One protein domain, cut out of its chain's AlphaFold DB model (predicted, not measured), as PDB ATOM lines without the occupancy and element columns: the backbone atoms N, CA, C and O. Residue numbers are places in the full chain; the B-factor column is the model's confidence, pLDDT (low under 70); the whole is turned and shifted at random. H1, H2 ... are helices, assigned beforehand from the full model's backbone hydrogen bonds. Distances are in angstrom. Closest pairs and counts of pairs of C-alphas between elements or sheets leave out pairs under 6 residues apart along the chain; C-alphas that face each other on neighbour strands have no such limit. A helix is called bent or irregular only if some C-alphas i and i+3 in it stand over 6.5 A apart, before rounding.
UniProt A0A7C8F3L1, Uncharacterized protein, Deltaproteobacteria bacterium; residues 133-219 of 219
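This is residues 133 to 219 of the 219 residues of an uncharacterized protein of Deltaproteobacteria bacterium (UniProt A0A7C8F3L1). A long helix, H2, is the spine of a loose model; H4 and H5, which meet at a corner, pack on successive stretches of it. H1 turns away at one end of H2, where residues 133 to 143 stick out as a free arm, and short H3 lies by the other end. The printed part has 87 residues with five named helices, H1 to H5 in chain order, and no named strand; its class is all helix. The whole is loose, with a radius of gyration of the C-alphas of 15.7 A and spans of 42 by 30 by 22 A.

Start with H1, residues 133 to 147, about perpendicular at 85 degrees to H2, residues 149 to 169. They are close but not clearly touching, the C-alphas of Arg 145 and Ile 152 being closest at 7.5 A. H3, residues 175 to 183, is close to H2 but not clearly touching it, Leu 167 and Tyr 178 having the closest C-alphas at 7.9 A. H4, residues 186 to 201, touches H3 only at the corner, closest at C-alphas 182 and 189, 4.2 A apart. Look at C-alphas 166 and 196, the closest of H2 and H4 at 5.4 A: these helices touch through residues 159 to 167 of H2 alone, at a steep tilt of 49 degrees, opposite ways. H5, residues 204 to 212, touches H2 at residues 151 to 158 alone, closest at C-alphas 155 and 209, 6.2 A apart. H4 and H5 only just touch, with 3 pairs of C-alphas within 8 A, and only at the corner, closest at C-alphas 200 and 206, 6.4 A apart. H1 is apart from H3, H4 and H5. In H1 to H5 every O i to N i+4 pair is within hydrogen-bond range.

Find C-alpha 133 at (19.080, -18.428, 30.081); from there H1 runs 20.9 A. H2 begins at C-alpha 149, (19.392, 1.545, 17.467), and runs 30.2 A. H3 is 10.4 A long and neither bent nor irregular, but only just: C-alphas 180 and 183 are 6.1 A apart. H4 runs 22.0 A; H5 runs 12.5 A to C-alpha 212 at (26.393, -5.302, 11.269).

The C-alphas of Pro 133 and Gly 171 are the two farthest apart, 45.2 A. The printed part has no cut, and its four links between helices are tight. Residues 218 to 219, which end the chain, have pLDDT under 70.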
ATOM      1  N   PRO A 133      18.627 -18.640  31.450       85.38
ATOM      2  CA  PRO A 133      19.080 -18.428  30.081       85.38
ATOM      3  C   PRO A 133      18.127 -17.538  29.274       85.38
ATOM      4  O   PRO A 133      18.584 -16.828  28.378       85.38
ATOM      5  N   ILE A 134      16.822 -17.536  29.574       82.62
ATOM      6  CA  ILE A 134      15.843 -16.715  28.847       82.62
ATOM      7  C   ILE A 134      16.054 -15.238  29.180       82.62
ATOM      8  O   ILE A 134      16.141 -14.406  28.272       82.62
ATOM      9  N   HIS A 135      16.186 -14.913  30.468       81.56
ATOM     10  CA  HIS A 135      16.493 -13.560  30.913       81.56
ATOM     11  C   HIS A 135      17.809 -13.044  30.314       81.56
ATOM     12  O   HIS A 135      17.836 -11.945  29.763       81.56
ATOM     13  N   GLN A 136      18.874 -13.854  30.332       85.19
ATOM     14  CA  GLN A 136      20.168 -13.465  29.759       85.19
ATOM     15  C   GLN A 136      20.091 -13.208  28.246       85.19
ATOM     16  O   GLN A 136      20.658 -12.232  27.753       85.19
ATOM     17  N   VAL A 137      19.343 -14.028  27.498       86.94
ATOM     18  CA  VAL A 137      19.107 -13.790  26.063       86.94
ATOM     19  C   VAL A 137      18.349 -12.481  25.840       86.94
ATOM     20  O   VAL A 137      18.703 -11.721  24.940       86.94
ATOM     21  N   ASN A 138      17.324 -12.192  26.643       83.94
ATOM     22  CA  ASN A 138      16.552 -10.957  26.506       83.94
ATOM     23  C   ASN A 138      17.393  -9.715  26.836       83.94
ATOM     24  O   ASN A 138      17.374  -8.771  26.050       83.94
ATOM     25  N   LEU A 139      18.203  -9.751  27.902       84.38
ATOM     26  CA  LEU A 139      19.158  -8.685  28.221       84.38
ATOM     27  C   LEU A 139      20.137  -8.434  27.071       84.38
ATOM     28  O   LEU A 139      20.320  -7.290  26.659       84.38
ATOM     29  N   ALA A 140      20.711  -9.493  26.495       88.62
ATOM     30  CA  ALA A 140      21.608  -9.365  25.350       88.62
ATOM     31  C   ALA A 140      20.900  -8.745  24.131       88.62
ATOM     32  O   ALA A 140      21.474  -7.904  23.437       88.62
ATOM     33  N   LYS A 141      19.633  -9.107  23.875       90.50
ATOM     34  CA  LYS A 141      18.822  -8.468  22.826       90.50
ATOM     35  C   LYS A 141      18.569  -6.989  23.127       90.50
ATOM     36  O   LYS A 141      18.606  -6.181  22.203       90.50
ATOM     37  N   ASP A 142      18.319  -6.620  24.381       87.44
ATOM     38  CA  ASP A 142      18.131  -5.228  24.798       87.44
ATOM     39  C   ASP A 142      19.387  -4.384  24.621       87.44
ATOM     40  O   ASP A 142      19.327  -3.293  24.050       87.44
ATOM     41  N   GLU A 143      20.528  -4.895  25.070       90.38
ATOM     42  CA  GLU A 143      21.823  -4.248  24.872       90.38
ATOM     43  C   GLU A 143      22.115  -4.059  23.385       90.38
ATOM     44  O   GLU A 143      22.435  -2.949  22.960       90.38
ATOM     45  N   PHE A 144      21.885  -5.096  22.576       93.81
ATOM     46  CA  PHE A 144      22.023  -5.025  21.126       93.81
ATOM     47  C   PHE A 144      21.111  -3.953  20.511       93.81
ATOM     48  O   PHE A 144      21.574  -3.118  19.735       93.81
ATOM     49  N   ARG A 145      19.822  -3.920  20.881       93.25
ATOM     50  CA  ARG A 145      18.864  -2.908  20.393       93.25
ATOM     51  C   ARG A 145      19.277  -1.487  20.766       93.25
ATOM     52  O   ARG A 145      19.046  -0.567  19.986       93.25
ATOM     53  N   ARG A 146      19.865  -1.289  21.951       92.06
ATOM     54  CA  ARG A 146      20.374   0.022  22.385       92.06
ATOM     55  C   ARG A 146      21.629   0.416  21.616       92.06
ATOM     56  O   ARG A 146      21.727   1.566  21.198       92.06
ATOM     57  N   GLN A 147      22.556  -0.521  21.435       96.12
ATOM     58  CA  GLN A 147      23.824  -0.288  20.752       96.12
ATOM     59  C   GLN A 147      23.624   0.031  19.267       96.12
ATOM     60  O   GLN A 147      24.207   0.991  18.778       96.12
ATOM     61  N   PHE A 148      22.770  -0.732  18.584       96.81
ATOM     62  CA  PHE A 148      22.549  -0.644  17.137       96.81
ATOM     63  C   PHE A 148      21.221   0.031  16.776       96.81
ATOM     64  O   PHE A 148      20.602  -0.282  15.761       96.81
ATOM     65  N   LYS A 149      20.717   0.928  17.634       96.25
ATOM     66  CA  LYS A 149      19.392   1.545  17.467       96.25
ATOM     67  C   LYS A 149      19.228   2.219  16.102       96.25
ATOM     68  O   LYS A 149      18.164   2.116  15.492       96.25
ATOM     69  N   ASN A 150      20.256   2.935  15.653       97.75
ATOM     70  CA  ASN A 150      20.198   3.701  14.412       97.75
ATOM     71  C   ASN A 150      20.257   2.769  13.200       97.75
ATOM     72  O   ASN A 150      19.453   2.911  12.287       97.75
ATOM     73  N   GLU A 151      21.145   1.779  13.239       98.12
ATOM     74  CA  GLU A 151      21.327   0.763  12.205       98.12
ATOM     75  C   GLU A 151      20.066  -0.087  12.049       98.12
ATOM     76  O   GLU A 151      19.619  -0.315  10.930       98.12
ATOM     77  N   ILE A 152      19.442  -0.494  13.160       97.25
ATOM     78  CA  ILE A 152      18.155  -1.201  13.152       97.25
ATOM     79  C   ILE A 152      17.077  -0.334  12.500       97.25
ATOM     80  O   ILE A 152      16.340  -0.835  11.656       97.25
ATOM     81  N   SER A 153      16.970   0.946  12.875       97.06
ATOM     82  CA  SER A 153      15.968   1.849  12.293       97.06
ATOM     83  C   SER A 153      16.175   2.003  10.787       97.06
ATOM     84  O   SER A 153      15.253   1.756  10.018       97.06
ATOM     85  N   GLU A 154      17.393   2.341  10.363       98.06
ATOM     86  CA  GLU A 154      17.741   2.551   8.955       98.06
ATOM     87  C   GLU A 154      17.503   1.288   8.114       98.06
ATOM     88  O   GLU A 154      16.917   1.344   7.027       98.06
ATOM     89  N   TYR A 155      17.914   0.135   8.642       97.88
ATOM     90  CA  TYR A 155      17.731  -1.154   7.995       97.88
ATOM     91  C   TYR A 155      16.247  -1.507   7.852       97.88
ATOM     92  O   TYR A 155      15.790  -1.828   6.754       97.88
ATOM     93  N   MET A 156      15.469  -1.407   8.933       96.62
ATOM     94  CA  MET A 156      14.049  -1.769   8.921       96.62
ATOM     95  C   MET A 156      13.207  -0.815   8.070       96.62
ATOM     96  O   MET A 156      12.290  -1.276   7.385       96.62
ATOM     97  N   ASP A 157      13.535   0.477   8.049       97.75
ATOM     98  CA  ASP A 157      12.885   1.457   7.173       97.75
ATOM     99  C   ASP A 157      13.118   1.106   5.694       97.75
ATOM    100  O   ASP A 157      12.186   1.118   4.883       97.75
ATOM    101  N   SER A 158      14.347   0.718   5.349       97.69
ATOM    102  CA  SER A 158      14.722   0.314   3.989       97.69
ATOM    103  C   SER A 158      14.055  -1.000   3.573       97.69
ATOM    104  O   SER A 158      13.477  -1.084   2.488       97.69
ATOM    105  N   ILE A 159      14.050  -2.003   4.456       97.38
ATOM    106  CA  ILE A 159      13.350  -3.280   4.250       97.38
ATOM    107  C   ILE A 159      11.848  -3.056   4.041       97.38
ATOM    108  O   ILE A 159      11.276  -3.569   3.075       97.38
ATOM    109  N   GLY A 160      11.214  -2.241   4.888       96.75
ATOM    110  CA  GLY A 160       9.800  -1.892   4.754       96.75
ATOM    111  C   GLY A 160       9.501  -1.181   3.434       96.75
ATOM    112  O   GLY A 160       8.533  -1.521   2.747       96.75
ATOM    113  N   LYS A 161      10.361  -0.244   3.023       98.12
ATOM    114  CA  LYS A 161      10.255   0.437   1.727       98.12
ATOM    115  C   LYS A 161      10.362  -0.544   0.555       98.12
ATOM    116  O   LYS A 161       9.493  -0.528  -0.316       98.12
ATOM    117  N   TYR A 162      11.372  -1.414   0.533       97.94
ATOM    118  CA  TYR A 162      11.559  -2.384  -0.554       97.94
ATOM    119  C   TYR A 162      10.436  -3.401  -0.636       97.94
ATOM    120  O   TYR A 162      10.018  -3.752  -1.740       97.94
ATOM    121  N   PHE A 163       9.873  -3.808   0.496       97.62
ATOM    122  CA  PHE A 163       8.681  -4.640   0.500       97.62
ATOM    123  C   PHE A 163       7.491  -3.935  -0.156       97.62
ATOM    124  O   PHE A 163       6.882  -4.482  -1.072       97.62
ATOM    125  N   GLN A 164       7.207  -2.689   0.234       97.31
ATOM    126  CA  GLN A 164       6.116  -1.901  -0.352       97.31
ATOM    127  C   GLN A 164       6.304  -1.641  -1.852       97.31
ATOM    128  O   GLN A 164       5.344  -1.697  -2.622       97.31
ATOM    129  N   GLU A 165       7.532  -1.371  -2.296       97.81
ATOM    130  CA  GLU A 165       7.848  -1.221  -3.720       97.81
ATOM    131  C   GLU A 165       7.652  -2.532  -4.491       97.81
ATOM    132  O   GLU A 165       7.064  -2.520  -5.572       97.81
ATOM    133  N   SER A 166       8.069  -3.660  -3.913       97.81
ATOM    134  CA  SER A 166       7.932  -4.989  -4.524       97.81
ATOM    135  C   SER A 166       6.473  -5.426  -4.627       97.81
ATOM    136  O   SER A 166       6.073  -6.017  -5.631       97.81
ATOM    137  N   LEU A 167       5.644  -5.084  -3.635       97.56
ATOM    138  CA  LEU A 167       4.193  -5.276  -3.696       97.56
ATOM    139  C   LEU A 167       3.587  -4.508  -4.881       97.56
ATOM    140  O   LEU A 167       2.892  -5.099  -5.711       97.56
ATOM    141  N   LYS A 168       3.902  -3.214  -5.007       97.12
ATOM    142  CA  LYS A 168       3.391  -2.362  -6.094       97.12
ATOM    143  C   LYS A 168       3.842  -2.844  -7.471       97.12
ATOM    144  O   LYS A 168       3.025  -2.905  -8.388       97.12
ATOM    145  N   GLU A 169       5.113  -3.217  -7.615       96.75
ATOM    146  CA  GLU A 169       5.672  -3.747  -8.867       96.75
ATOM    147  C   GLU A 169       4.950  -5.021  -9.330       96.75
ATOM    148  O   GLU A 169       4.709  -5.204 -10.520       96.75
ATOM    149  N   ASN A 170       4.522  -5.860  -8.386       96.69
ATOM    150  CA  ASN A 170       3.765  -7.084  -8.657       96.69
ATOM    151  C   ASN A 170       2.236  -6.866  -8.676       96.69
ATOM    152  O   ASN A 170       1.453  -7.819  -8.628       96.69
ATOM    153  N   GLY A 171       1.782  -5.611  -8.764       96.12
ATOM    154  CA  GLY A 171       0.369  -5.264  -8.908       96.12
ATOM    155  C   GLY A 171      -0.478  -5.532  -7.662       96.12
ATOM    156  O   GLY A 171      -1.678  -5.797  -7.789       96.12
ATOM    157  N   VAL A 172       0.125  -5.505  -6.473       95.94
ATOM    158  CA  VAL A 172      -0.569  -5.550  -5.181       95.94
ATOM    159  C   VAL A 172      -0.815  -4.114  -4.721       95.94
ATOM    160  O   VAL A 172       0.110  -3.436  -4.281       95.94
ATOM    161  N   ASN A 173      -2.057  -3.633  -4.851       93.69
ATOM    162  CA  ASN A 173      -2.399  -2.222  -4.617       93.69
ATOM    163  C   ASN A 173      -3.412  -2.012  -3.479       93.69
ATOM    164  O   ASN A 173      -3.783  -0.876  -3.187       93.69
ATOM    165  N   SER A 174      -3.878  -3.091  -2.852       93.00
ATOM    166  CA  SER A 174      -4.883  -3.074  -1.787       93.00
ATOM    167  C   SER A 174      -4.648  -4.209  -0.787       93.00
ATOM    168  O   SER A 174      -3.935  -5.168  -1.090       93.00
ATOM    169  N   ASN A 175      -5.281  -4.140   0.388       91.25
ATOM    170  CA  ASN A 175      -5.215  -5.225   1.374       91.25
ATOM    171  C   ASN A 175      -5.883  -6.504   0.840       91.25
ATOM    172  O   ASN A 175      -5.385  -7.608   1.054       91.25
ATOM    173  N   SER A 176      -6.970  -6.354   0.075       92.44
ATOM    174  CA  SER A 176      -7.613  -7.462  -0.639       92.44
ATOM    175  C   SER A 176      -6.671  -8.123  -1.655       92.44
ATOM    176  O   SER A 176      -6.573  -9.352  -1.696       92.44
ATOM    177  N   ASP A 177      -5.919  -7.332  -2.434       94.62
ATOM    178  CA  ASP A 177      -4.893  -7.866  -3.341       94.62
ATOM    179  C   ASP A 177      -3.787  -8.581  -2.574       94.62
ATOM    180  O   ASP A 177      -3.353  -9.649  -2.996       94.62
ATOM    181  N   TYR A 178      -3.329  -8.004  -1.463       95.44
ATOM    182  CA  TYR A 178      -2.272  -8.583  -0.643       95.44
ATOM    183  C   TYR A 178      -2.675  -9.966  -0.135       95.44
ATOM    184  O   TYR A 178      -1.963 -10.948  -0.349       95.44
ATOM    185  N   TYR A 179      -3.869 -10.070   0.447       95.00
ATOM    186  CA  TYR A 179      -4.389 -11.344   0.919       95.00
ATOM    187  C   TYR A 179      -4.481 -12.374  -0.217       95.00
ATOM    188  O   TYR A 179      -3.972 -13.488  -0.098       95.00
ATOM    189  N   LYS A 180      -5.050 -11.996  -1.366       93.94
ATOM    190  CA  LYS A 180      -5.234 -12.919  -2.498       93.94
ATOM    191  C   LYS A 180      -3.919 -13.330  -3.167       93.94
ATOM    192  O   LYS A 180      -3.766 -14.495  -3.512       93.94
ATOM    193  N   LYS A 181      -2.994 -12.391  -3.376       95.50
ATOM    194  CA  LYS A 181      -1.791 -12.584  -4.205       95.50
ATOM    195  C   LYS A 181      -0.531 -12.920  -3.413       95.50
ATOM    196  O   LYS A 181       0.419 -13.403  -4.006       95.50
ATOM    197  N   VAL A 182      -0.487 -12.634  -2.116       96.12
ATOM    198  CA  VAL A 182       0.722 -12.840  -1.299       96.12
ATOM    199  C   VAL A 182       0.482 -13.861  -0.196       96.12
ATOM    200  O   VAL A 182       1.345 -14.703   0.047       96.12
ATOM    201  N   VAL A 183      -0.679 -13.806   0.464       94.31
ATOM    202  CA  VAL A 183      -1.008 -14.736   1.556       94.31
ATOM    203  C   VAL A 183      -1.529 -16.069   1.009       94.31
ATOM    204  O   VAL A 183      -1.074 -17.127   1.438       94.31
ATOM    205  N   LEU A 184      -2.463 -16.038   0.052       93.94
ATOM    206  CA  LEU A 184      -3.077 -17.255  -0.501       93.94
ATOM    207  C   LEU A 184      -2.308 -17.858  -1.686       93.94
ATOM    208  O   LEU A 184      -2.291 -19.079  -1.848       93.94
ATOM    209  N   ASP A 185      -1.680 -17.024  -2.513       96.25
ATOM    210  CA  ASP A 185      -0.971 -17.442  -3.725       96.25
ATOM    211  C   ASP A 185       0.544 -17.481  -3.489       96.25
ATOM    212  O   ASP A 185       1.218 -16.451  -3.442       96.25
ATOM    213  N   LYS A 186       1.087 -18.694  -3.351       94.62
ATOM    214  CA  LYS A 186       2.517 -18.905  -3.091       94.62
ATOM    215  C   LYS A 186       3.406 -18.473  -4.255       94.62
ATOM    216  O   LYS A 186       4.490 -17.955  -4.004       94.62
ATOM    217  N   ASP A 187       2.956 -18.642  -5.495       96.00
ATOM    218  CA  ASP A 187       3.766 -18.322  -6.673       96.00
ATOM    219  C   ASP A 187       3.903 -16.805  -6.834       96.00
ATOM    220  O   ASP A 187       4.973 -16.295  -7.166       96.00
ATOM    221  N   ASN A 188       2.830 -16.054  -6.574       95.56
ATOM    222  CA  ASN A 188       2.903 -14.594  -6.558       95.56
ATOM    223  C   ASN A 188       3.623 -14.060  -5.306       95.56
ATOM    224  O   ASN A 188       4.370 -13.087  -5.424       95.56
ATOM    225  N   SER A 189       3.493 -14.721  -4.151       96.69
ATOM    226  CA  SER A 189       4.294 -14.414  -2.954       96.69
ATOM    227  C   SER A 189       5.798 -14.521  -3.226       96.69
ATOM    228  O   SER A 189       6.556 -13.620  -2.872       96.69
ATOM    229  N   GLU A 190       6.220 -15.573  -3.932       97.50
ATOM    230  CA  GLU A 190       7.613 -15.789  -4.333       97.50
ATOM    231  C   GLU A 190       8.106 -14.718  -5.323       97.50
ATOM    232  O   GLU A 190       9.224 -14.226  -5.204       97.50
ATOM    233  N   LYS A 191       7.274 -14.264  -6.270       97.50
ATOM    234  CA  LYS A 191       7.655 -13.149  -7.166       97.50
ATOM    235  C   LYS A 191       7.885 -11.842  -6.408       97.50
ATOM    236  O   LYS A 191       8.821 -11.103  -6.725       97.50
ATOM    237  N   VAL A 192       7.047 -11.555  -5.408       98.00
ATOM    238  CA  VAL A 192       7.238 -10.401  -4.516       98.00
ATOM    239  C   VAL A 192       8.543 -10.554  -3.738       98.00
ATOM    240  O   VAL A 192       9.322  -9.603  -3.685       98.00
ATOM    241  N   HIS A 193       8.806 -11.745  -3.194       97.62
ATOM    242  CA  HIS A 193      10.048 -12.049  -2.481       97.62
ATOM    243  C   HIS A 193      11.280 -11.819  -3.365       97.62
ATOM    244  O   HIS A 193      12.174 -11.073  -2.976       97.62
ATOM    245  N   GLN A 194      11.294 -12.350  -4.588       97.44
ATOM    246  CA  GLN A 194      12.403 -12.182  -5.532       97.44
ATOM    247  C   GLN A 194      12.615 -10.726  -5.966       97.44
ATOM    248  O   GLN A 194      13.758 -10.296  -6.129       97.44
ATOM    249  N   SER A 195      11.543  -9.949  -6.169       97.56
ATOM    250  CA  SER A 195      11.666  -8.509  -6.459       97.56
ATOM    251  C   SER A 195      12.320  -7.773  -5.286       97.56
ATOM    252  O   SER A 195      13.273  -7.016  -5.484       97.56
ATOM    253  N   MET A 196      11.890  -8.072  -4.059       97.38
ATOM    254  CA  MET A 196      12.468  -7.484  -2.854       97.38
ATOM    255  C   MET A 196      13.933  -7.887  -2.682       97.38
ATOM    256  O   MET A 196      14.778  -7.030  -2.435       97.38
ATOM    257  N   GLN A 197      14.252  -9.165  -2.872       96.69
ATOM    258  CA  GLN A 197      15.612  -9.681  -2.771       96.69
ATOM    259  C   GLN A 197      16.563  -8.981  -3.749       96.69
ATOM    260  O   GLN A 197      17.618  -8.515  -3.332       96.69
ATOM    261  N   LYS A 198      16.164  -8.796  -5.013       96.62
ATOM    262  CA  LYS A 198      16.978  -8.066  -6.001       96.62
ATOM    263  C   LYS A 198      17.283  -6.631  -5.576       96.62
ATOM    264  O   LYS A 198      18.380  -6.138  -5.833       96.62
ATOM    265  N   ARG A 199      16.323  -5.949  -4.938       96.38
ATOM    266  CA  ARG A 199      16.526  -4.589  -4.406       96.38
ATOM    267  C   ARG A 199      17.546  -4.593  -3.276       96.38
ATOM    268  O   ARG A 199      18.444  -3.761  -3.284       96.38
ATOM    269  N   ILE A 200      17.440  -5.559  -2.365       96.00
ATOM    270  CA  ILE A 200      18.377  -5.731  -1.248       96.00
ATOM    271  C   ILE A 200      19.794  -6.009  -1.765       96.00
ATOM    272  O   ILE A 200      20.737  -5.346  -1.349       96.00
ATOM    273  N   GLU A 201      19.945  -6.937  -2.709       95.50
ATOM    274  CA  GLU A 201      21.241  -7.292  -3.311       95.50
ATOM    275  C   GLU A 201      21.885  -6.130  -4.081       95.50
ATOM    276  O   GLU A 201      23.104  -6.085  -4.241       95.50
ATOM    277  N   SER A 202      21.072  -5.181  -4.547       96.25
ATOM    278  CA  SER A 202      21.530  -3.999  -5.282       96.25
ATOM    279  C   SER A 202      21.810  -2.790  -4.382       96.25
ATOM    280  O   SER A 202      22.201  -1.746  -4.905       96.25
ATOM    281  N   ASP A 203      21.604  -2.897  -3.066       97.44
ATOM    282  CA  ASP A 203      21.793  -1.813  -2.099       97.44
ATOM    283  C   ASP A 203      23.007  -2.082  -1.189       97.44
ATOM    284  O   ASP A 203      22.891  -2.793  -0.184       97.44
ATOM    285  N   PRO A 204      24.180  -1.486  -1.484       97.19
ATOM    286  CA  PRO A 204      25.391  -1.708  -0.698       97.19
ATOM    287  C   PRO A 204      25.250  -1.314   0.773       97.19
ATOM    288  O   PRO A 204      25.847  -1.959   1.634       97.19
ATOM    289  N   ARG A 205      24.463  -0.271   1.074       97.44
ATOM    290  CA  ARG A 205      24.264   0.186   2.452       97.44
ATOM    291  C   ARG A 205      23.423  -0.819   3.224       97.44
ATOM    292  O   ARG A 205      23.720  -1.112   4.379       97.44
ATOM    293  N   LEU A 206      22.403  -1.385   2.588       96.62
ATOM    294  CA  LEU A 206      21.568  -2.390   3.233       96.62
ATOM    295  C   LEU A 206      22.320  -3.702   3.489       96.62
ATOM    296  O   LEU A 206      22.097  -4.331   4.524       96.62
ATOM    297  N   LEU A 207      23.228  -4.089   2.588       96.75
ATOM    298  CA  LEU A 207      24.115  -5.241   2.786       96.75
ATOM    299  C   LEU A 207      25.068  -5.028   3.972       96.75
ATOM    300  O   LEU A 207      25.199  -5.917   4.811       96.75
ATOM    301  N   GLU A 208      25.675  -3.844   4.082       96.94
ATOM    302  CA  GLU A 208      26.517  -3.469   5.227       96.94
ATOM    303  C   GLU A 208      25.726  -3.523   6.544       96.94
ATOM    304  O   GLU A 208      26.163  -4.124   7.525       96.94
ATOM    305  N   LEU A 209      24.524  -2.938   6.564       97.62
ATOM    306  CA  LEU A 209      23.644  -2.974   7.731       97.62
ATOM    307  C   LEU A 209      23.240  -4.407   8.102       97.62
ATOM    308  O   LEU A 209      23.222  -4.744   9.283       97.62
ATOM    309  N   ALA A 210      22.950  -5.267   7.122       96.31
ATOM    310  CA  ALA A 210      22.635  -6.671   7.377       96.31
ATOM    311  C   ALA A 210      23.804  -7.401   8.057       96.31
ATOM    312  O   ALA A 210      23.578  -8.164   8.998       96.31
ATOM    313  N   GLU A 211      25.041  -7.136   7.629       96.31
ATOM    314  CA  GLU A 211      26.250  -7.696   8.239       96.31
ATOM    315  C   GLU A 211      26.432  -7.212   9.683       96.31
ATOM    316  O   GLU A 211      26.579  -8.039  10.587       96.31
ATOM    317  N   ILE A 212      26.330  -5.897   9.921       96.06
ATOM    318  CA  ILE A 212      26.393  -5.302  11.269       96.06
ATOM    319  C   ILE A 212      25.346  -5.937  12.189       96.06
ATOM    320  O   ILE A 212      25.623  -6.238  13.352       96.06
ATOM    321  N   LEU A 213      24.141  -6.165  11.662       96.19
ATOM    322  CA  LEU A 213      23.018  -6.692  12.426       96.19
ATOM    323  C   LEU A 213      23.006  -8.229  12.538       96.19
ATOM    324  O   LEU A 213      22.117  -8.786  13.190       96.19
ATOM    325  N   GLY A 214      23.972  -8.923  11.927       94.62
ATOM    326  CA  GLY A 214      24.085 -10.384  11.957       94.62
ATOM    327  C   GLY A 214      22.981 -11.116  11.187       94.62
ATOM    328  O   GLY A 214      22.639 -12.255  11.522       94.62
ATOM    329  N   ILE A 215      22.395 -10.472  10.178       93.75
ATOM    330  CA  ILE A 215      21.315 -11.016   9.355       93.75
ATOM    331  C   ILE A 215      21.919 -11.792   8.190       93.75
ATOM    332  O   ILE A 215      22.717 -11.277   7.412       93.75
ATOM    333  N   LYS A 216      21.505 -13.051   8.044       89.88
ATOM    334  CA  LYS A 216      21.917 -13.891   6.919       89.88
ATOM    335  C   LYS A 216      20.964 -13.677   5.755       89.88
ATOM    336  O   LYS A 216      19.879 -14.252   5.721       89.88
ATOM    337  N   LEU A 217      21.386 -12.857   4.803       85.19
ATOM    338  CA  LEU A 217      20.711 -12.745   3.519       85.19
ATOM    339  C   LEU A 217      21.027 -14.017   2.725       85.19
ATOM    340  O   LEU A 217      22.186 -14.274   2.398       85.19
ATOM    341  N   ASN A 218      20.014 -14.854   2.491       66.81
ATOM    342  CA  ASN A 218      20.159 -16.034   1.642       66.81
ATOM    343  C   ASN A 218      20.484 -15.550   0.223       66.81
ATOM    344  O   ASN A 218      19.601 -15.036  -0.458       66.81
ATOM    345  N   SER A 219      21.753 -15.673  -0.160       51.19
ATOM    346  CA  SER A 219      22.260 -15.481  -1.522       51.19
ATOM    347  C   SER A 219      22.402 -16.825  -2.221       51.19
ATOM    348  O   SER A 219      22.609 -17.840  -1.512       51.19
TER     349      SER A 219